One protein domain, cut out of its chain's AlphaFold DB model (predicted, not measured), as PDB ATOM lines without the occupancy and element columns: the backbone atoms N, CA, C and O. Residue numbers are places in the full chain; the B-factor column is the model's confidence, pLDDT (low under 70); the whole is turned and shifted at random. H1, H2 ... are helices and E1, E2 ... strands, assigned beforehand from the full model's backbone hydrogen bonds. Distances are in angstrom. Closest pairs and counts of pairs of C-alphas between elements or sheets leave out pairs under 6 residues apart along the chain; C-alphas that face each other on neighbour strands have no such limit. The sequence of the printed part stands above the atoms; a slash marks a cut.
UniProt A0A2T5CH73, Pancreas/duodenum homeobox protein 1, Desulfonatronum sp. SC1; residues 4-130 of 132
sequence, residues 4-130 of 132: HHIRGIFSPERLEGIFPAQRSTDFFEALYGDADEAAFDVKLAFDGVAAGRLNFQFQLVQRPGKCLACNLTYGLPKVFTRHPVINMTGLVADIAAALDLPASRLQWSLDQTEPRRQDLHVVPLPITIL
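Overview. This is residues 4 to 130 of the 132 residues of the protein "Pancreas/duodenum homeobox protein 1" of Desulfonatronum sp. SC1 (UniProt A0A2T5CH73). A strongly twisted antiparallel sheet, with the long strands E1, E2 and E5 side by side, has helices over one face, while its other face bears no named helix. H1, H2 and H3 follow one another along edge strand E1, H5 runs slantwise over E5, and the short strands E3 and E4 join opposite ends of E5. The printed part has 127 residues, with five named helices and five named strands in the order H1 H2 H3 E1 E2 H4 H5 E3 E4 E5, and its class is mixed. It is compact, with a radius of gyration of the C-alphas of 14.4 A, and spans 40 by 27 by 25 A.

Arrangement. H1, residues 4 to 9, only grazes the branched sheet; its closest C-alpha pair with E1, residues 40 to 50, is Arg 7 and Gly 48, 7.0 A. H2, residues 12 to 18, also only grazes it, with C-alphas Leu 15 and Leu 44 of E1 closest at 6.1 A. H3, residues 21 to 32, is on the sheet at a height of 6.5 A but over none of its strands; C-alphas Ser 24 and Val 42 are its closest to E1, 5.2 A. E1 bends by 51 degrees at residue 43 and makes a hairpin with E2, residues 53 to 62, where N 43 and O 59 are 2.9 A apart. On the other side of E2 lies antiparallel E5, residues 120 to 129, with N 56 and O 125 at 3.0 A. H4, residues 76 to 82, only grazes the sheet. H5, residues 88 to 98, touches H4 only at the corner, and only just, with 3 pairs of C-alphas within 8 A; Thr 81 and Met 88 are closest at 6.0 A. H5 has a height of 7.3 A over the sheet and is only just over E5, with 3 C-alphas falling on it, slantwise at 55 degrees on the local plane. H2 and H5 only just touch, with 3 pairs within 8 A; the closest C-alphas are Ile 18 and Asp 94, 6.5 A. E3, residues 106 to 108, is an antiparallel neighbour of E5, with N 107 and O 128 at 2.9 A. E4, residues 114 to 117, forms a hairpin with E5, N 114 and O 122 at 2.8 A. Every O i to N i+4 pair is within hydrogen-bond range in H1, H2, H3 and H5, and 2 of 3 are in H4.

Along the chain. H1 begins at C-alpha 4 (-14.272, -25.701, -31.006). H3 measures 16.9 A, H5 15.2 A, E1 27.5 A, and E2 and E5 27.8 A each. E5 ends at C-alpha 129 (-4.529, -11.836, -29.058).

Size, cuts and confidence. The farthest C-alphas, Gly 65 and Leu 130, are 43.3 A apart. The printed part has no cut, and the long link is residues 63 to 75. Mean pLDDT of the printed part is 91.7; residues 72 and 74 are under 70.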
ATOM      1  N   HIS A   4     -13.354 -25.177 -29.993       72.31
ATOM      2  CA  HIS A   4     -14.272 -25.701 -31.006       72.31
ATOM      3  C   HIS A   4     -14.885 -24.585 -31.865       72.31
ATOM      4  O   HIS A   4     -15.063 -24.756 -33.068       72.31
ATOM      5  N   HIS A   5     -15.141 -23.421 -31.261       83.50
ATOM      6  CA  HIS A   5     -15.659 -22.248 -31.955       83.50
ATOM      7  C   HIS A   5     -14.598 -21.661 -32.898       83.50
ATOM      8  O   HIS A   5     -14.870 -21.433 -34.072       83.50
ATOM      9  N   ILE A   6     -13.360 -21.494 -32.418       86.06
ATOM     10  CA  ILE A   6     -12.247 -20.954 -33.219       86.06
ATOM     11  C   ILE A   6     -11.935 -21.860 -34.417       86.06
ATOM     12  O   ILE A   6     -11.720 -21.381 -35.528       86.06
ATOM     13  N   ARG A   7     -11.951 -23.179 -34.218       84.25
ATOM     14  CA  ARG A   7     -11.741 -24.141 -35.305       84.25
ATOM     15  C   ARG A   7     -12.859 -24.097 -36.356       84.25
ATOM     16  O   ARG A   7     -12.589 -24.356 -37.522       84.25
ATOM     17  N   GLY A   8     -14.086 -23.751 -35.959       87.69
ATOM     18  CA  GLY A   8     -15.187 -23.487 -36.891       87.69
ATOM     19  C   GLY A   8     -15.007 -22.185 -37.679       87.69
ATOM     20  O   GLY A   8     -15.344 -22.138 -38.858       87.69
ATOM     21  N   ILE A   9     -14.429 -21.149 -37.061       91.94
ATOM     22  CA  ILE A   9     -14.091 -19.886 -37.738       91.94
ATOM     23  C   ILE A   9     -13.011 -20.114 -38.799       91.94
ATOM     24  O   ILE A   9     -13.149 -19.628 -39.920       91.94
ATOM     25  N   PHE A  10     -11.952 -20.847 -38.454       94.75
ATOM     26  CA  PHE A  10     -10.804 -21.101 -39.326       94.75
ATOM     27  C   PHE A  10     -10.880 -22.480 -39.987       94.75
ATOM     28  O   PHE A  10      -9.962 -23.296 -39.868       94.75
ATOM     29  N   SER A  11     -11.991 -22.742 -40.683       93.25
ATOM     30  CA  SER A  11     -12.120 -23.930 -41.528       93.25
ATOM     31  C   SER A  11     -11.150 -23.864 -42.718       93.25
ATOM     32  O   SER A  11     -10.763 -22.767 -43.134       93.25
ATOM     33  N   PRO A  12     -10.772 -25.010 -43.318       92.69
ATOM     34  CA  PRO A  12      -9.946 -25.018 -44.523       92.69
ATOM     35  C   PRO A  12     -10.516 -24.149 -45.652       92.69
ATOM     36  O   PRO A  12      -9.754 -23.434 -46.292       92.69
ATOM     37  N   GLU A  13     -11.842 -24.138 -45.859       93.25
ATOM     38  CA  GLU A  13     -12.445 -23.293 -46.900       93.25
ATOM     39  C   GLU A  13     -12.280 -21.801 -46.593       93.25
ATOM     40  O   GLU A  13     -12.008 -21.002 -47.488       93.25
ATOM     41  N   ARG A  14     -12.415 -21.412 -45.320       93.88
ATOM     42  CA  ARG A  14     -12.228 -20.018 -44.906       93.88
ATOM     43  C   ARG A  14     -10.780 -19.575 -45.081       93.88
ATOM     44  O   ARG A  14     -10.535 -18.461 -45.538       93.88
ATOM     45  N   LEU A  15      -9.827 -20.444 -44.746       95.69
ATOM     46  CA  LEU A  15      -8.401 -20.164 -44.919       95.69
ATOM     47  C   LEU A  15      -7.997 -20.090 -46.390       95.69
ATOM     48  O   LEU A  15      -7.175 -19.244 -46.719       95.69
ATOM     49  N   GLU A  16      -8.609 -20.885 -47.268       94.50
ATOM     50  CA  GLU A  16      -8.434 -20.758 -48.720       94.50
ATOM     51  C   GLU A  16      -8.975 -19.411 -49.233       94.50
ATOM     52  O   GLU A  16      -8.388 -18.799 -50.116       94.50
ATOM     53  N   GLY A  17     -10.048 -18.883 -48.634       94.56
ATOM     54  CA  GLY A  17     -10.515 -17.522 -48.914       94.56
ATOM     55  C   GLY A  17      -9.534 -16.430 -48.458       94.56
ATOM     56  O   GLY A  17      -9.372 -15.422 -49.142       94.56
ATOM     57  N   ILE A  18      -8.861 -16.632 -47.319       95.12
ATOM     58  CA  ILE A  18      -7.880 -15.685 -46.754       95.12
ATOM     59  C   ILE A  18      -6.532 -15.769 -47.478       95.12
ATOM     60  O   ILE A  18      -5.876 -14.752 -47.669       95.12
ATOM     61  N   PHE A  19      -6.092 -16.959 -47.871       96.06
ATOM     62  CA  PHE A  19      -4.843 -17.198 -48.588       96.06
ATOM     63  C   PHE A  19      -5.090 -18.231 -49.696       96.06
ATOM     64  O   PHE A  19      -4.824 -19.419 -49.499       96.06
ATOM     65  N   PRO A  20      -5.616 -17.794 -50.853       95.94
ATOM     66  CA  PRO A  20      -5.926 -18.701 -51.950       95.94
ATOM     67  C   PRO A  20      -4.652 -19.236 -52.593       95.94
ATOM     68  O   PRO A  20      -3.629 -18.545 -52.626       95.94
ATOM     69  N   ALA A  21      -4.735 -20.420 -53.200       92.88
ATOM     70  CA  ALA A  21      -3.636 -21.044 -53.937       92.88
ATOM     71  C   ALA A  21      -2.990 -20.101 -54.972       92.88
ATOM     72  O   ALA A  21      -1.776 -20.142 -55.168       92.88
ATOM     73  N   GLN A  22      -3.767 -19.185 -55.562       95.06
ATOM     74  CA  GLN A  22      -3.254 -18.176 -56.488       95.06
ATOM     75  C   GLN A  22      -2.165 -17.286 -55.864       95.06
ATOM     76  O   GLN A  22      -1.214 -16.947 -56.555       95.06
ATOM     77  N   ARG A  23      -2.216 -16.976 -54.557       94.31
ATOM     78  CA  ARG A  23      -1.138 -16.213 -53.893       94.31
ATOM     79  C   ARG A  23       0.190 -16.962 -53.910       94.31
ATOM     80  O   ARG A  23       1.237 -16.327 -53.993       94.31
ATOM     81  N   SER A  24       0.156 -18.293 -53.823       94.25
ATOM     82  CA  SER A  24       1.355 -19.118 -53.978       94.25
ATOM     83  C   SER A  24       1.899 -19.003 -55.400       94.25
ATOM     84  O   SER A  24       3.089 -18.762 -55.575       94.25
ATOM     85  N   THR A  25       1.033 -19.132 -56.406       94.44
ATOM     86  CA  THR A  25       1.404 -18.983 -57.821       94.44
ATOM     87  C   THR A  25       2.012 -17.609 -58.092       94.44
ATOM     88  O   THR A  25       3.145 -17.531 -58.553       94.44
ATOM     89  N   ASP A  26       1.319 -16.535 -57.713       95.50
ATOM     90  CA  ASP A  26       1.759 -15.152 -57.917       95.50
ATOM     91  C   ASP A  26       3.081 -14.853 -57.191       95.50
ATOM     92  O   ASP A  26       3.908 -14.076 -57.670       95.50
ATOM     93  N   PHE A  27       3.302 -15.464 -56.022       94.62
ATOM     94  CA  PHE A  27       4.556 -15.336 -55.286       94.62
ATOM     95  C   PHE A  27       5.727 -15.928 -56.073       94.62
ATOM     96  O   PHE A  27       6.771 -15.285 -56.184       94.62
ATOM     97  N   PHE A  28       5.563 -17.132 -56.620       93.06
ATOM     98  CA  PHE A  28       6.621 -17.786 -57.385       93.06
ATOM     99  C   PHE A  28       6.817 -17.182 -58.769       93.06
ATOM    100  O   PHE A  28       7.958 -17.060 -59.199       93.06
ATOM    101  N   GLU A  29       5.749 -16.718 -59.412       94.12
ATOM    102  CA  GLU A  29       5.830 -15.933 -60.642       94.12
ATOM    103  C   GLU A  29       6.671 -14.667 -60.420       94.12
ATOM    104  O   GLU A  29       7.593 -14.377 -61.173       94.12
ATOM    105  N   ALA A  30       6.431 -13.937 -59.326       92.25
ATOM    106  CA  ALA A  30       7.218 -12.752 -58.992       92.25
ATOM    107  C   ALA A  30       8.682 -13.072 -58.633       92.25
ATOM    108  O   ALA A  30       9.559 -12.227 -58.825       92.25
ATOM    109  N   LEU A  31       8.950 -14.262 -58.084       88.94
ATOM    110  CA  LEU A  31      10.280 -14.663 -57.622       88.94
ATOM    111  C   LEU A  31      11.152 -15.265 -58.733       88.94
ATOM    112  O   LEU A  31      12.356 -15.005 -58.760       88.94
ATOM    113  N   TYR A  32      10.561 -16.069 -59.614       88.31
ATOM    114  CA  TYR A  32      11.260 -16.846 -60.642       88.31
ATOM    115  C   TYR A  32      10.925 -16.404 -62.072       88.31
ATOM    116  O   TYR A  32      11.671 -16.719 -62.992       88.31
ATOM    117  N   GLY A  33       9.846 -15.643 -62.273       90.25
ATOM    118  CA  GLY A  33       9.322 -15.313 -63.602       90.25
ATOM    119  C   GLY A  33       8.535 -16.452 -64.257       90.25
ATOM    120  O   GLY A  33       8.091 -16.291 -65.387       90.25
ATOM    121  N   ASP A  34       8.405 -17.583 -63.561       89.81
ATOM    122  CA  ASP A  34       7.573 -18.721 -63.931       89.81
ATOM    123  C   ASP A  34       7.233 -19.515 -62.661       89.81
ATOM    124  O   ASP A  34       8.104 -20.075 -61.981       89.81
ATOM    125  N   ALA A  35       5.950 -19.561 -62.317       90.75
ATOM    126  CA  ALA A  35       5.485 -20.310 -61.163       90.75
ATOM    127  C   ALA A  35       5.782 -21.821 -61.248       90.75
ATOM    128  O   ALA A  35       5.912 -22.443 -60.193       90.75
ATOM    129  N   ASP A  36       5.909 -22.435 -62.430       89.00
ATOM    130  CA  ASP A  36       6.180 -23.875 -62.607       89.00
ATOM    131  C   ASP A  36       7.611 -24.277 -62.213       89.00
ATOM    132  O   ASP A  36       7.908 -25.454 -61.942       89.00
ATOM    133  N   GLU A  37       8.512 -23.303 -62.086       87.19
ATOM    134  CA  GLU A  37       9.844 -23.543 -61.542       87.19
ATOM    135  C   GLU A  37       9.798 -23.910 -60.054       87.19
ATOM    136  O   GLU A  37      10.625 -24.713 -59.600       87.19
ATOM    137  N   ALA A  38       8.782 -23.437 -59.326       90.62
ATOM    138  CA  ALA A  38       8.628 -23.675 -57.900       90.62
ATOM    139  C   ALA A  38       8.592 -25.169 -57.548       90.62
ATOM    140  O   ALA A  38       7.962 -25.999 -58.207       90.62
ATOM    141  N   ALA A  39       9.262 -25.521 -56.452       91.81
ATOM    142  CA  ALA A  39       9.314 -26.899 -55.973       91.81
ATOM    143  C   ALA A  39       8.143 -27.284 -55.058       91.81
ATOM    144  O   ALA A  39       7.973 -28.462 -54.737       91.81
ATOM    145  N   PHE A  40       7.360 -26.305 -54.612       93.81
ATOM    146  CA  PHE A  40       6.272 -26.488 -53.662       93.81
ATOM    147  C   PHE A  40       5.205 -25.414 -53.822       93.81
ATOM    148  O   PHE A  40       5.477 -24.345 -54.354       93.81
ATOM    149  N   ASP A  41       4.016 -25.702 -53.307       95.06
ATOM    150  CA  ASP A  41       2.946 -24.734 -53.100       95.06
ATOM    151  C   ASP A  41       2.911 -24.277 -51.643       95.06
ATOM    152  O   ASP A  41       3.257 -25.026 -50.728       95.06
ATOM    153  N   VAL A  42       2.462 -23.048 -51.424       95.31
ATOM    154  CA  VAL A  42       2.260 -22.451 -50.105       95.31
ATOM    155  C   VAL A  42       0.769 -22.469 -49.793       95.31
ATOM    156  O   VAL A  42      -0.037 -21.984 -50.583       95.31
ATOM    157  N   LYS A  43       0.390 -23.000 -48.631       95.94
ATOM    158  CA  LYS A  43      -1.001 -23.024 -48.157       95.94
ATOM    159  C   LYS A  43      -1.091 -22.541 -46.723       95.94
ATOM    160  O   LYS A  43      -0.246 -22.900 -45.910       95.94
ATOM    161  N   LEU A  44      -2.117 -21.768 -46.388       97.31
ATOM    162  CA  LEU A  44      -2.379 -21.382 -45.003       97.31
ATOM    163  C   LEU A  44      -3.209 -22.467 -44.310       97.31
ATOM    164  O   LEU A  44      -4.232 -22.904 -44.831       97.31
ATOM    165  N   ALA A  45      -2.789 -22.880 -43.119       96.56
ATOM    166  CA  ALA A  45      -3.513 -23.837 -42.295       96.56
ATOM    167  C   ALA A  45      -3.597 -23.360 -40.841       96.56
ATOM    168  O   ALA A  45      -2.702 -22.677 -40.342       96.56
ATOM    169  N   PHE A  46      -4.667 -23.757 -40.155       96.12
ATOM    170  CA  PHE A  46      -4.845 -23.543 -38.724       96.12
ATOM    171  C   PHE A  46      -4.559 -24.847 -37.977       96.12
ATOM    172  O   PHE A  46      -5.225 -25.857 -38.199       96.12
ATOM    173  N   ASP A  47      -3.541 -24.826 -37.119       93.12
ATOM    174  CA  ASP A  47      -3.059 -25.990 -36.368       93.12
ATOM    175  C   ASP A  47      -3.754 -26.122 -35.002       93.12
ATOM    176  O   ASP A  47      -3.905 -27.217 -34.463       93.12
ATOM    177  N   GLY A  48      -4.265 -25.012 -34.463       93.12
ATOM    178  CA  GLY A  48      -5.094 -25.014 -33.263       93.12
ATOM    179  C   GLY A  48      -4.801 -23.857 -32.320       93.12
ATOM    180  O   GLY A  48      -4.231 -22.840 -32.700       93.12
ATOM    181  N   VAL A  49      -5.205 -24.016 -31.061       91.44
ATOM    182  CA  VAL A  49      -4.932 -23.056 -29.990       91.44
ATOM    183  C   VAL A  49      -4.075 -23.751 -28.949       91.44
ATOM    184  O   VAL A  49      -4.481 -24.781 -28.413       91.44
ATOM    185  N   ALA A  50      -2.908 -23.192 -28.642       87.50
ATOM    186  CA  ALA A  50      -2.034 -23.711 -27.596       87.50
ATOM    187  C   ALA A  50      -1.405 -22.562 -26.811       87.50
ATOM    188  O   ALA A  50      -1.064 -21.529 -27.381       87.50
ATOM    189  N   ALA A  51      -1.261 -22.736 -25.495       84.19
ATOM    190  CA  ALA A  51      -0.659 -21.737 -24.604       84.19
ATOM    191  C   ALA A  51      -1.251 -20.314 -24.759       84.19
ATOM    192  O   ALA A  51      -0.534 -19.319 -24.678       84.19
ATOM    193  N   GLY A  52      -2.563 -20.216 -25.015       83.44
ATOM    194  CA  GLY A  52      -3.253 -18.934 -25.209       83.44
ATOM    195  C   GLY A  52      -2.981 -18.243 -26.552       83.44
ATOM    196  O   GLY A  52      -3.311 -17.070 -26.700       83.44
ATOM    197  N   ARG A  53      -2.390 -18.945 -27.526       91.12
ATOM    198  CA  ARG A  53      -2.088 -18.432 -28.869       91.12
ATOM    199  C   ARG A  53      -2.842 -19.208 -29.936       91.12
ATOM    200  O   ARG A  53      -3.066 -20.408 -29.789       91.12
ATOM    201  N   LEU A  54      -3.210 -18.515 -31.006       94.50
ATOM    202  CA  LEU A  54      -3.717 -19.116 -32.231       94.50
ATOM    203  C   LEU A  54      -2.523 -19.542 -33.085       94.50
ATOM    204  O   LEU A  54      -1.717 -18.706 -33.486       94.50
ATOM    205  N   ASN A  55      -2.409 -20.832 -33.366       95.44
ATOM    206  CA  ASN A  55      -1.316 -21.381 -34.150       95.44
ATOM    207  C   ASN A  55      -1.778 -21.558 -35.592       95.44
ATOM    208  O   ASN A  55      -2.522 -22.486 -35.914       95.44
ATOM    209  N   PHE A  56      -1.324 -20.659 -36.455       97.06
ATOM    210  CA  PHE A  56      -1.392 -20.838 -37.897       97.06
ATOM    211  C   PHE A  56      -0.053 -21.351 -38.409       97.06
ATOM    212  O   PHE A  56       0.966 -21.301 -37.720       97.06
ATOM    213  N   GLN A  57      -0.050 -21.847 -39.635       96.81
ATOM    214  CA  GLN A  57       1.164 -22.266 -40.313       96.81
ATOM    215  C   GLN A  57       1.007 -22.125 -41.821       96.81
ATOM    216  O   GLN A  57      -0.057 -22.414 -42.371       96.81
ATOM    217  N   PHE A  58       2.086 -21.735 -42.493       96.88
ATOM    218  CA  PHE A  58       2.195 -21.919 -43.932       96.88
ATOM    219  C   PHE A  58       2.748 -23.307 -44.213       96.88
ATOM    220  O   PHE A  58       3.889 -23.608 -43.872       96.88
ATOM    221  N   GLN A  59       1.941 -24.151 -44.832       96.31
ATOM    222  CA  GLN A  59       2.338 -25.458 -45.321       96.31
ATOM    223  C   GLN A  59       3.013 -25.303 -46.678       96.31
ATOM    224  O   GLN A  59       2.432 -24.740 -47.603       96.31
ATOM    225  N   LEU A  60       4.238 -25.809 -46.782       95.38
ATOM    226  CA  LEU A  60       5.012 -25.887 -48.014       95.38
ATOM    227  C   LEU A  60       4.863 -27.310 -48.551       95.38
ATOM    228  O   LEU A  60       5.492 -28.235 -48.033       95.38
ATOM    229  N   VAL A  61       3.983 -27.494 -49.529       94.81
ATOM    230  CA  VAL A  61       3.594 -28.806 -50.057       94.81
ATOM    231  C   VAL A  61       4.358 -29.076 -51.344       94.81
ATOM    232  O   VAL A  61       4.216 -28.329 -52.305       94.81
ATOM    233  N   GLN A  62       5.162 -30.136 -51.380       94.75
ATOM    234  CA  GLN A  62       5.970 -30.471 -52.552       94.75
ATOM    235  C   GLN A  62       5.112 -30.680 -53.811       94.75
ATOM    236  O   GLN A  62       4.113 -31.402 -53.784       94.75
ATOM    237  N   ARG A  63       5.557 -30.118 -54.941       93.44
ATOM    238  CA  ARG A  63       4.954 -30.371 -56.255       93.44
ATOM    239  C   ARG A  63       5.435 -31.696 -56.865       93.44
ATOM    240  O   ARG A  63       6.578 -32.101 -56.634       93.44
ATOM    241  N   PRO A  64       4.610 -32.378 -57.678       90.38
ATOM    242  CA  PRO A  64       5.010 -33.613 -58.351       90.38
ATOM    243  C   PRO A  64       6.301 -33.444 -59.164       90.38
ATOM    244  O   PRO A  64       6.463 -32.473 -59.895       90.38
ATOM    245  N   GLY A  65       7.236 -34.389 -59.032       88.00
ATOM    246  CA  GLY A  65       8.511 -34.364 -59.764       88.00
ATOM    247  C   GLY A  65       9.542 -33.343 -59.264       88.00
ATOM    248  O   GLY A  65      10.641 -33.285 -59.812       88.00
ATOM    249  N   LYS A  66       9.233 -32.565 -58.218       88.56
ATOM    250  CA  LYS A  66      10.163 -31.633 -57.564       88.56
ATOM    251  C   LYS A  66      10.614 -32.195 -56.212       88.56
ATOM    252  O   LYS A  66       9.974 -33.084 -55.662       88.56
ATOM    253  N   CYS A  67      11.719 -31.679 -55.674       85.25
ATOM    254  CA  CYS A  67      12.259 -32.088 -54.373       85.25
ATOM    255  C   CYS A  67      12.251 -30.904 -53.400       85.25
ATOM    256  O   CYS A  67      13.056 -29.981 -53.541       85.25
ATOM    257  N   LEU A  68      11.373 -30.930 -52.396       84.19
ATOM    258  CA  LEU A  68      11.288 -29.879 -51.377       84.19
ATOM    259  C   LEU A  68      12.527 -29.863 -50.477       84.19
ATOM    260  O   LEU A  68      13.094 -28.805 -50.230       84.19
ATOM    261  N   ALA A  69      12.994 -31.038 -50.055       76.94
ATOM    262  CA  ALA A  69      14.187 -31.177 -49.219       76.94
ATOM    263  C   ALA A  69      15.465 -30.626 -49.881       76.94
ATOM    264  O   ALA A  69      16.399 -30.221 -49.194       76.94
ATOM    265  N   CYS A  70      15.501 -30.599 -51.215       76.44
ATOM    266  CA  CYS A  70      16.612 -30.070 -51.997       76.44
ATOM    267  C   CYS A  70      16.587 -28.533 -52.092       76.44
ATOM    268  O   CYS A  70      17.559 -27.932 -52.542       76.44
ATOM    269  N   ASN A  71      15.483 -27.897 -51.690       73.31
ATOM    270  CA  ASN A  71      15.286 -26.458 -51.782       73.31
ATOM    271  C   ASN A  71      15.542 -25.754 -50.444       73.31
ATOM    272  O   ASN A  71      15.202 -26.234 -49.363       73.31
ATOM    273  N   LEU A  72      16.138 -24.564 -50.524       67.50
ATOM    274  CA  LEU A  72      16.452 -23.730 -49.366       67.50
ATOM    275  C   LEU A  72      15.187 -23.037 -48.844       67.50
ATOM    276  O   LEU A  72      14.841 -21.942 -49.280       67.50
ATOM    277  N   THR A  73      14.518 -23.635 -47.855       75.31
ATOM    278  CA  THR A  73      13.332 -23.033 -47.218       75.31
ATOM    279  C   THR A  73      13.650 -22.213 -45.960       75.31
ATOM    280  O   THR A  73      12.759 -21.584 -45.398       75.31
ATOM    281  N   TYR A  74      14.907 -22.174 -45.504       68.62
ATOM    282  CA  TYR A  74      15.304 -21.493 -44.256       68.62
ATOM    283  C   TYR A  74      15.270 -19.954 -44.338       68.62
ATOM    284  O   TYR A  74      15.082 -19.278 -43.331       68.62
ATOM    285  N   GLY A  75      15.423 -19.374 -45.534       81.62
ATOM    286  CA  GLY A  75      15.298 -17.923 -45.745       81.62
ATOM    287  C   GLY A  75      13.853 -17.439 -45.899       81.62
ATOM    288  O   GLY A  75      13.588 -16.237 -45.830       81.62
ATOM    289  N   LEU A  76      12.921 -18.371 -46.090       85.50
ATOM    290  CA  LEU A  76      11.553 -18.092 -46.508       85.50
ATOM    291  C   LEU A  76      10.756 -17.221 -45.520       85.50
ATOM    292  O   LEU A  76      10.101 -16.292 -45.994       85.50
ATOM    293  N   PRO A  77      10.867 -17.384 -44.182       88.88
ATOM    294  CA  PRO A  77      10.149 -16.520 -43.239       88.88
ATOM    295  C   PRO A  77      10.468 -15.026 -43.428       88.88
ATOM    296  O   PRO A  77       9.582 -14.167 -43.383       88.88
ATOM    297  N   LYS A  78      11.741 -14.700 -43.715       88.38
ATOM    298  CA  LYS A  78      12.190 -13.318 -43.964       88.38
ATOM    299  C   LYS A  78      11.650 -12.767 -45.281       88.38
ATOM    300  O   LYS A  78      11.326 -11.583 -45.347       88.38
ATOM    301  N   VAL A  79      11.568 -13.611 -46.309       90.88
ATOM    302  CA  VAL A  79      11.000 -13.248 -47.613       90.88
ATOM    303  C   VAL A  79       9.501 -12.998 -47.470       90.88
ATOM    304  O   VAL A  79       9.045 -11.916 -47.823       90.88
ATOM    305  N   PHE A  80       8.753 -13.925 -46.863       92.44
ATOM    306  CA  PHE A  80       7.303 -13.810 -46.657       92.44
ATOM    307  C   PHE A  80       6.915 -12.524 -45.931       92.44
ATOM    308  O   PHE A  80       6.015 -11.815 -46.371       92.44
ATOM    309  N   THR A  81       7.655 -12.173 -44.876       90.69
ATOM    310  CA  THR A  81       7.431 -10.946 -44.097       90.69
ATOM    311  C   THR A  81       7.491  -9.675 -44.952       90.69
ATOM    312  O   THR A  81       6.824  -8.693 -44.641       90.69
ATOM    313  N   ARG A  82       8.299  -9.668 -46.018       92.00
ATOM    314  CA  ARG A  82       8.548  -8.482 -46.852       92.00
ATOM    315  C   ARG A  82       7.858  -8.537 -48.213       92.00
ATOM    316  O   ARG A  82       7.854  -7.530 -48.915       92.00
ATOM    317  N   HIS A  83       7.325  -9.691 -48.609       92.44
ATOM    318  CA  HIS A  83       6.845  -9.889 -49.967       92.44
ATOM    319  C   HIS A  83       5.431  -9.310 -50.151       92.44
ATOM    320  O   HIS A  83       4.508  -9.726 -49.441       92.44
ATOM    321  N   PRO A  84       5.217  -8.409 -51.127       91.81
ATOM    322  CA  PRO A  84       3.932  -7.734 -51.311       91.81
ATOM    323  C   PRO A  84       2.799  -8.688 -51.703       91.81
ATOM    324  O   PRO A  84       1.658  -8.432 -51.345       91.81
ATOM    325  N   VAL A  85       3.097  -9.801 -52.384       93.38
ATOM    326  CA  VAL A  85       2.084 -10.811 -52.756       93.38
ATOM    327  C   VAL A  85       1.659 -11.673 -51.564       93.38
ATOM    328  O   VAL A  85       0.483 -11.997 -51.425       93.38
ATOM    329  N   ILE A  86       2.597 -12.021 -50.673       93.88
ATOM    330  CA  ILE A  86       2.262 -12.782 -49.460       93.88
ATOM    331  C   ILE A  86       1.424 -11.905 -48.525       93.88
ATOM    332  O   ILE A  86       0.470 -12.392 -47.921       93.88
ATOM    333  N   ASN A  87       1.757 -10.609 -48.464       94.88
ATOM    334  CA  ASN A  87       1.008  -9.574 -47.758       94.88
ATOM    335  C   ASN A  87       0.643  -9.978 -46.323       94.88
ATOM    336  O   ASN A  87      -0.531 -10.060 -45.960       94.88
ATOM    337  N   MET A  88       1.659 -10.223 -45.491       94.88
ATOM    338  CA  MET A  88       1.448 -10.653 -44.104       94.88
ATOM    339  C   MET A  88       0.566  -9.689 -43.304       94.88
ATOM    340  O   MET A  88      -0.267 -10.131 -42.519       94.88
ATOM    341  N   THR A  89       0.703  -8.380 -43.531       93.88
ATOM    342  CA  THR A  89      -0.133  -7.366 -42.875       93.88
ATOM    343  C   THR A  89      -1.608  -7.527 -43.241       93.88
ATOM    344  O   THR A  89      -2.451  -7.541 -42.348       93.88
ATOM    345  N   GLY A  90      -1.923  -7.679 -44.533       95.75
ATOM    346  CA  GLY A  90      -3.295  -7.914 -44.994       95.75
ATOM    347  C   GLY A  90      -3.848  -9.249 -44.503       95.75
ATOM    348  O   GLY A  90      -4.948  -9.293 -43.971       95.75
ATOM    349  N   LEU A  91      -3.044 -10.311 -44.561       96.38
ATOM    350  CA  LEU A  91      -3.427 -11.636 -44.073       96.38
ATOM    351  C   LEU A  91      -3.799 -11.622 -42.588       96.38
ATOM    352  O   LEU A  91      -4.817 -12.187 -42.197       96.38
ATOM    353  N   VAL A  92      -2.995 -10.973 -41.744       96.12
ATOM    354  CA  VAL A  92      -3.296 -10.883 -40.308       96.12
ATOM    355  C   VAL A  92      -4.512  -9.990 -40.061       96.12
ATOM    356  O   VAL A  92      -5.293 -10.277 -39.155       96.12
ATOM    357  N   ALA A  93      -4.726  -8.955 -40.878       96.50
ATOM    358  CA  ALA A  93      -5.949  -8.160 -40.822       96.50
ATOM    359  C   ALA A  93      -7.196  -8.990 -41.180       96.50
ATOM    360  O   ALA A  93      -8.199  -8.884 -40.479       96.50
ATOM    361  N   ASP A  94      -7.121  -9.863 -42.187       96.56
ATOM    362  CA  ASP A  94      -8.210 -10.775 -42.561       96.56
ATOM    363  C   ASP A  94      -8.510 -11.789 -41.440       96.56
ATOM    364  O   ASP A  94      -9.672 -12.062 -41.131       96.56
ATOM    365  N   ILE A  95      -7.470 -12.307 -40.772       95.88
ATOM    366  CA  ILE A  95      -7.616 -13.169 -39.585       95.88
ATOM    367  C   ILE A  95      -8.276 -12.403 -38.429       95.88
ATOM    368  O   ILE A  95      -9.152 -12.948 -37.761       95.88
ATOM    369  N   ALA A  96      -7.879 -11.149 -38.189       95.12
ATOM    370  CA  ALA A  96      -8.482 -10.305 -37.157       95.12
ATOM    371  C   ALA A  96      -9.960 -10.035 -37.448       95.12
ATOM    372  O   ALA A  96     -10.799 -10.210 -36.567       95.12
ATOM    373  N   ALA A  97     -10.284  -9.704 -38.699       95.44
ATOM    374  CA  ALA A  97     -11.653  -9.503 -39.151       95.44
ATOM    375  C   ALA A  97     -12.500 -10.775 -38.989       95.44
ATOM    376  O   ALA A  97     -13.644 -10.694 -38.558       95.44
ATOM    377  N   ALA A  98     -11.939 -11.959 -39.255       93.75
ATOM    378  CA  ALA A  98     -12.630 -13.230 -39.025       93.75
ATOM    379  C   ALA A  98     -12.941 -13.509 -37.540       93.75
ATOM    380  O   ALA A  98     -13.812 -14.332 -37.256       93.75
ATOM    381  N   LEU A  99     -12.236 -12.844 -36.617       92.38
ATOM    382  CA  LEU A  99     -12.438 -12.903 -35.165       92.38
ATOM    383  C   LEU A  99     -13.254 -11.725 -34.616       92.38
ATOM    384  O   LEU A  99     -13.388 -11.624 -33.398       92.38
ATOM    385  N   ASP A 100     -13.738 -10.829 -35.480       93.56
ATOM    386  CA  ASP A 100     -14.373  -9.564 -35.096       93.56
ATOM    387  C   ASP A 100     -13.478  -8.697 -34.183       93.56
ATOM    388  O   ASP A 100     -13.940  -8.012 -33.269       93.56
ATOM    389  N   LEU A 101     -12.163  -8.724 -34.428       93.25
ATOM    390  CA  LEU A 101     -11.156  -7.953 -33.698       93.25
ATOM    391  C   LEU A 101     -10.458  -6.945 -34.621       93.25
ATOM    392  O   LEU A 101     -10.247  -7.216 -35.804       93.25
ATOM    393  N   PRO A 102     -10.013  -5.789 -34.097       94.12
ATOM    394  CA  PRO A 102      -9.133  -4.910 -34.852       94.12
ATOM    395  C   PRO A 102      -7.762  -5.573 -35.053       94.12
ATOM    396  O   PRO A 102      -7.235  -6.224 -34.150       94.12
ATOM    397  N   ALA A 103      -7.134  -5.349 -36.212       93.62
ATOM    398  CA  ALA A 103      -5.818  -5.918 -36.528       93.62
ATOM    399  C   ALA A 103      -4.733  -5.553 -35.497       93.62
ATOM    400  O   ALA A 103      -3.836  -6.349 -35.237       93.62
ATOM    401  N   SER A 104      -4.845  -4.385 -34.852       93.75
ATOM    402  CA  SER A 104      -3.946  -3.946 -33.774       93.75
ATOM    403  C   SER A 104      -3.962  -4.853 -32.541       93.75
ATOM    404  O   SER A 104      -3.013  -4.825 -31.760       93.75
ATOM    405  N   ARG A 105      -5.007  -5.671 -32.360       94.62
ATOM    406  CA  ARG A 105      -5.085  -6.659 -31.280       94.62
ATOM    407  C   ARG A 105      -4.391  -7.976 -31.598       94.62
ATOM    408  O   ARG A 105      -4.274  -8.804 -30.698       94.62
ATOM    409  N   LEU A 106      -3.929  -8.187 -32.828       95.19
ATOM    410  CA  LEU A 106      -3.185  -9.386 -33.195       95.19
ATOM    411  C   LEU A 106      -1.691  -9.085 -33.267       95.19
ATOM    412  O   LEU A 106      -1.211  -8.394 -34.163       95.19
ATOM    413  N   GLN A 107      -0.939  -9.662 -32.334       95.56
ATOM    414  CA  GLN A 107       0.514  -9.722 -32.417       95.56
ATOM    415  C   GLN A 107       0.923 -11.055 -33.042       95.56
ATOM    416  O   GLN A 107       0.467 -12.107 -32.600       95.56
ATOM    417  N   TRP A 108       1.798 -11.029 -34.043       95.88
ATOM    418  CA  TRP A 108       2.207 -12.224 -34.780       95.88
ATOM    419  C   TRP A 108       3.720 -12.271 -34.999       95.88
ATOM    420  O   TRP A 108       4.394 -11.239 -34.997       95.88
ATOM    421  N   SER A 109       4.245 -13.476 -35.207       94.81
ATOM    422  CA  SER A 109       5.603 -13.712 -35.710       94.81
ATOM    423  C   SER A 109       5.583 -14.782 -36.795       94.81
ATOM    424  O   SER A 109       4.632 -15.551 -36.896       94.81
ATOM    425  N   LEU A 110       6.625 -14.822 -37.624       94.75
ATOM    426  CA  LEU A 110       6.919 -15.983 -38.456       94.75
ATOM    427  C   LEU A 110       8.168 -16.654 -37.916       94.75
ATOM    428  O   LEU A 110       9.244 -16.049 -37.887       94.75
ATOM    429  N   ASP A 111       8.004 -17.898 -37.494       94.12
ATOM    430  CA  ASP A 111       9.092 -18.673 -36.929       94.12
ATOM    431  C   ASP A 111       9.893 -19.360 -38.046       94.12
ATOM    432  O   ASP A 111       9.654 -19.167 -39.242       94.12
ATOM    433  N   GLN A 112      10.924 -20.116 -37.670       93.44
ATOM    434  CA  GLN A 112      11.757 -20.812 -38.647       93.44
ATOM    435  C   GLN A 112      10.982 -21.927 -39.346       93.44
ATOM    436  O   GLN A 112      10.084 -22.536 -38.774       93.44
ATOM    437  N   THR A 113      11.372 -22.219 -40.584       93.56
ATOM    438  CA  THR A 113      10.802 -23.342 -41.323       93.56
ATOM    439  C   THR A 113      11.168 -24.666 -40.655       93.56
ATOM    440  O   THR A 113      12.345 -24.958 -40.444       93.56
ATOM    441  N   GLU A 114      10.164 -25.490 -40.388       92.12
ATOM    442  CA  GLU A 114      10.290 -26.798 -39.760       92.12
ATOM    443  C   GLU A 114       9.980 -27.907 -40.776       92.12
ATOM    444  O   GLU A 114       8.877 -27.946 -41.340       92.12
ATOM    445  N   PRO A 115      10.905 -28.847 -41.020       91.19
ATOM    446  CA  PRO A 115      10.624 -30.003 -41.857       91.19
ATOM    447  C   PRO A 115       9.746 -30.993 -41.083       91.19
ATOM    448  O   PRO A 115      10.211 -31.671 -40.168       91.19
ATOM    449  N   ARG A 116       8.459 -31.086 -41.435       90.88
ATOM    450  CA  ARG A 116       7.533 -32.050 -40.815       90.88
ATOM    451  C   ARG A 116       7.634 -33.418 -41.475       90.88
ATOM    452  O   ARG A 116       7.595 -34.433 -40.787       90.88
ATOM    453  N   ARG A 117       7.771 -33.438 -42.801       91.25
ATOM    454  CA  ARG A 117       8.005 -34.620 -43.641       91.25
ATOM    455  C   ARG A 117       8.819 -34.219 -44.874       91.25
ATOM    456  O   ARG A 117       8.994 -33.036 -45.140       91.25
ATOM    457  N   GLN A 118       9.276 -35.199 -45.654       87.06
ATOM    458  CA  GLN A 118      10.041 -34.942 -46.888       87.06
ATOM    459  C   GLN A 118       9.249 -34.141 -47.935       87.06
ATOM    460  O   GLN A 118       9.834 -33.382 -48.700       87.06
ATOM    461  N   ASP A 119       7.928 -34.310 -47.953       92.06
ATOM    462  CA  ASP A 119       6.983 -33.678 -48.875       92.06
ATOM    463  C   ASP A 119       6.275 -32.450 -48.275       92.06
ATOM    464  O   ASP A 119       5.472 -31.811 -48.959       92.06
ATOM    465  N   LEU A 120       6.534 -32.143 -46.997       93.94
ATOM    466  CA  LEU A 120       5.827 -31.113 -46.242       93.94
ATOM    467  C   LEU A 120       6.743 -30.428 -45.228       93.94
ATOM    468  O   LEU A 120       7.098 -30.995 -44.190       93.94
ATOM    469  N   HIS A 121       7.044 -29.162 -45.482       94.81
ATOM    470  CA  HIS A 121       7.626 -28.266 -44.485       94.81
ATOM    471  C   HIS A 121       6.552 -27.295 -43.985       94.81
ATOM    472  O   HIS A 121       5.552 -27.067 -44.665       94.81
ATOM    473  N   VAL A 122       6.745 -26.715 -42.804       95.31
ATOM    474  CA  VAL A 122       5.834 -25.699 -42.266       95.31
ATOM    475  C   VAL A 122       6.601 -24.470 -41.811       95.31
ATOM    476  O   VAL A 122       7.690 -24.588 -41.262       95.31
ATOM    477  N   VAL A 123       6.032 -23.291 -42.028       95.88
ATOM    478  CA  VAL A 123       6.484 -22.044 -41.406       95.88
ATOM    479  C   VAL A 123       5.443 -21.661 -40.358       95.88
ATOM    480  O   VAL A 123       4.336 -21.269 -40.746       95.88
ATOM    481  N   PRO A 124       5.737 -21.804 -39.055       96.56
ATOM    482  CA  PRO A 124       4.782 -21.464 -38.012       96.56
ATOM    483  C   PRO A 124       4.486 -19.961 -37.992       96.56
ATOM    484  O   PRO A 124       5.387 -19.126 -38.092       96.56
ATOM    485  N   LEU A 125       3.205 -19.637 -37.843       97.06
ATOM    486  CA  LEU A 125       2.653 -18.296 -37.682       97.06
ATOM    487  C   LEU A 125       1.859 -18.263 -36.366       97.06
ATOM    488  O   LEU A 125       0.626 -18.360 -36.374       97.06
ATOM    489  N   PRO A 126       2.532 -18.196 -35.205       96.31
ATOM    490  CA  PRO A 126       1.842 -17.999 -33.942       96.31
ATOM    491  C   PRO A 126       1.267 -16.581 -33.866       96.31
ATOM    492  O   PRO A 126       1.943 -15.588 -34.146       96.31
ATOM    493  N   ILE A 127       0.012 -16.485 -33.435       96.19
ATOM    494  CA  ILE A 127      -0.709 -15.228 -33.247       96.19
ATOM    495  C   ILE A 127      -1.203 -15.145 -31.802       96.19
ATOM    496  O   ILE A 127      -1.909 -16.023 -31.303       96.19
ATOM    497  N   THR A 128      -0.839 -14.063 -31.125       94.94
ATOM    498  CA  THR A 128      -1.300 -13.726 -29.778       94.94
ATOM    499  C   THR A 128      -2.357 -12.636 -29.869       94.94
ATOM    500  O   THR A 128      -2.134 -11.598 -30.493       94.94
ATOM    501  N   ILE A 129      -3.498 -12.860 -29.220       92.75
ATOM    502  CA  ILE A 129      -4.529 -11.836 -29.058       92.75
ATOM    503  C   ILE A 129      -4.151 -10.990 -27.839       92.75
ATOM    504  O   ILE A 129      -4.135 -11.490 -26.714       92.75
ATOM    505  N   LEU A 130      -3.833  -9.718 -28.059       91.12
ATOM    506  CA  LEU A 130      -3.530  -8.762 -26.995       91.12
ATOM    507  C   LEU A 130      -4.804  -8.407 -26.214       91.12
ATOM    508  O   LEU A 130      -5.880  -8.425 -26.816       91.12
TER     509      LEU A 130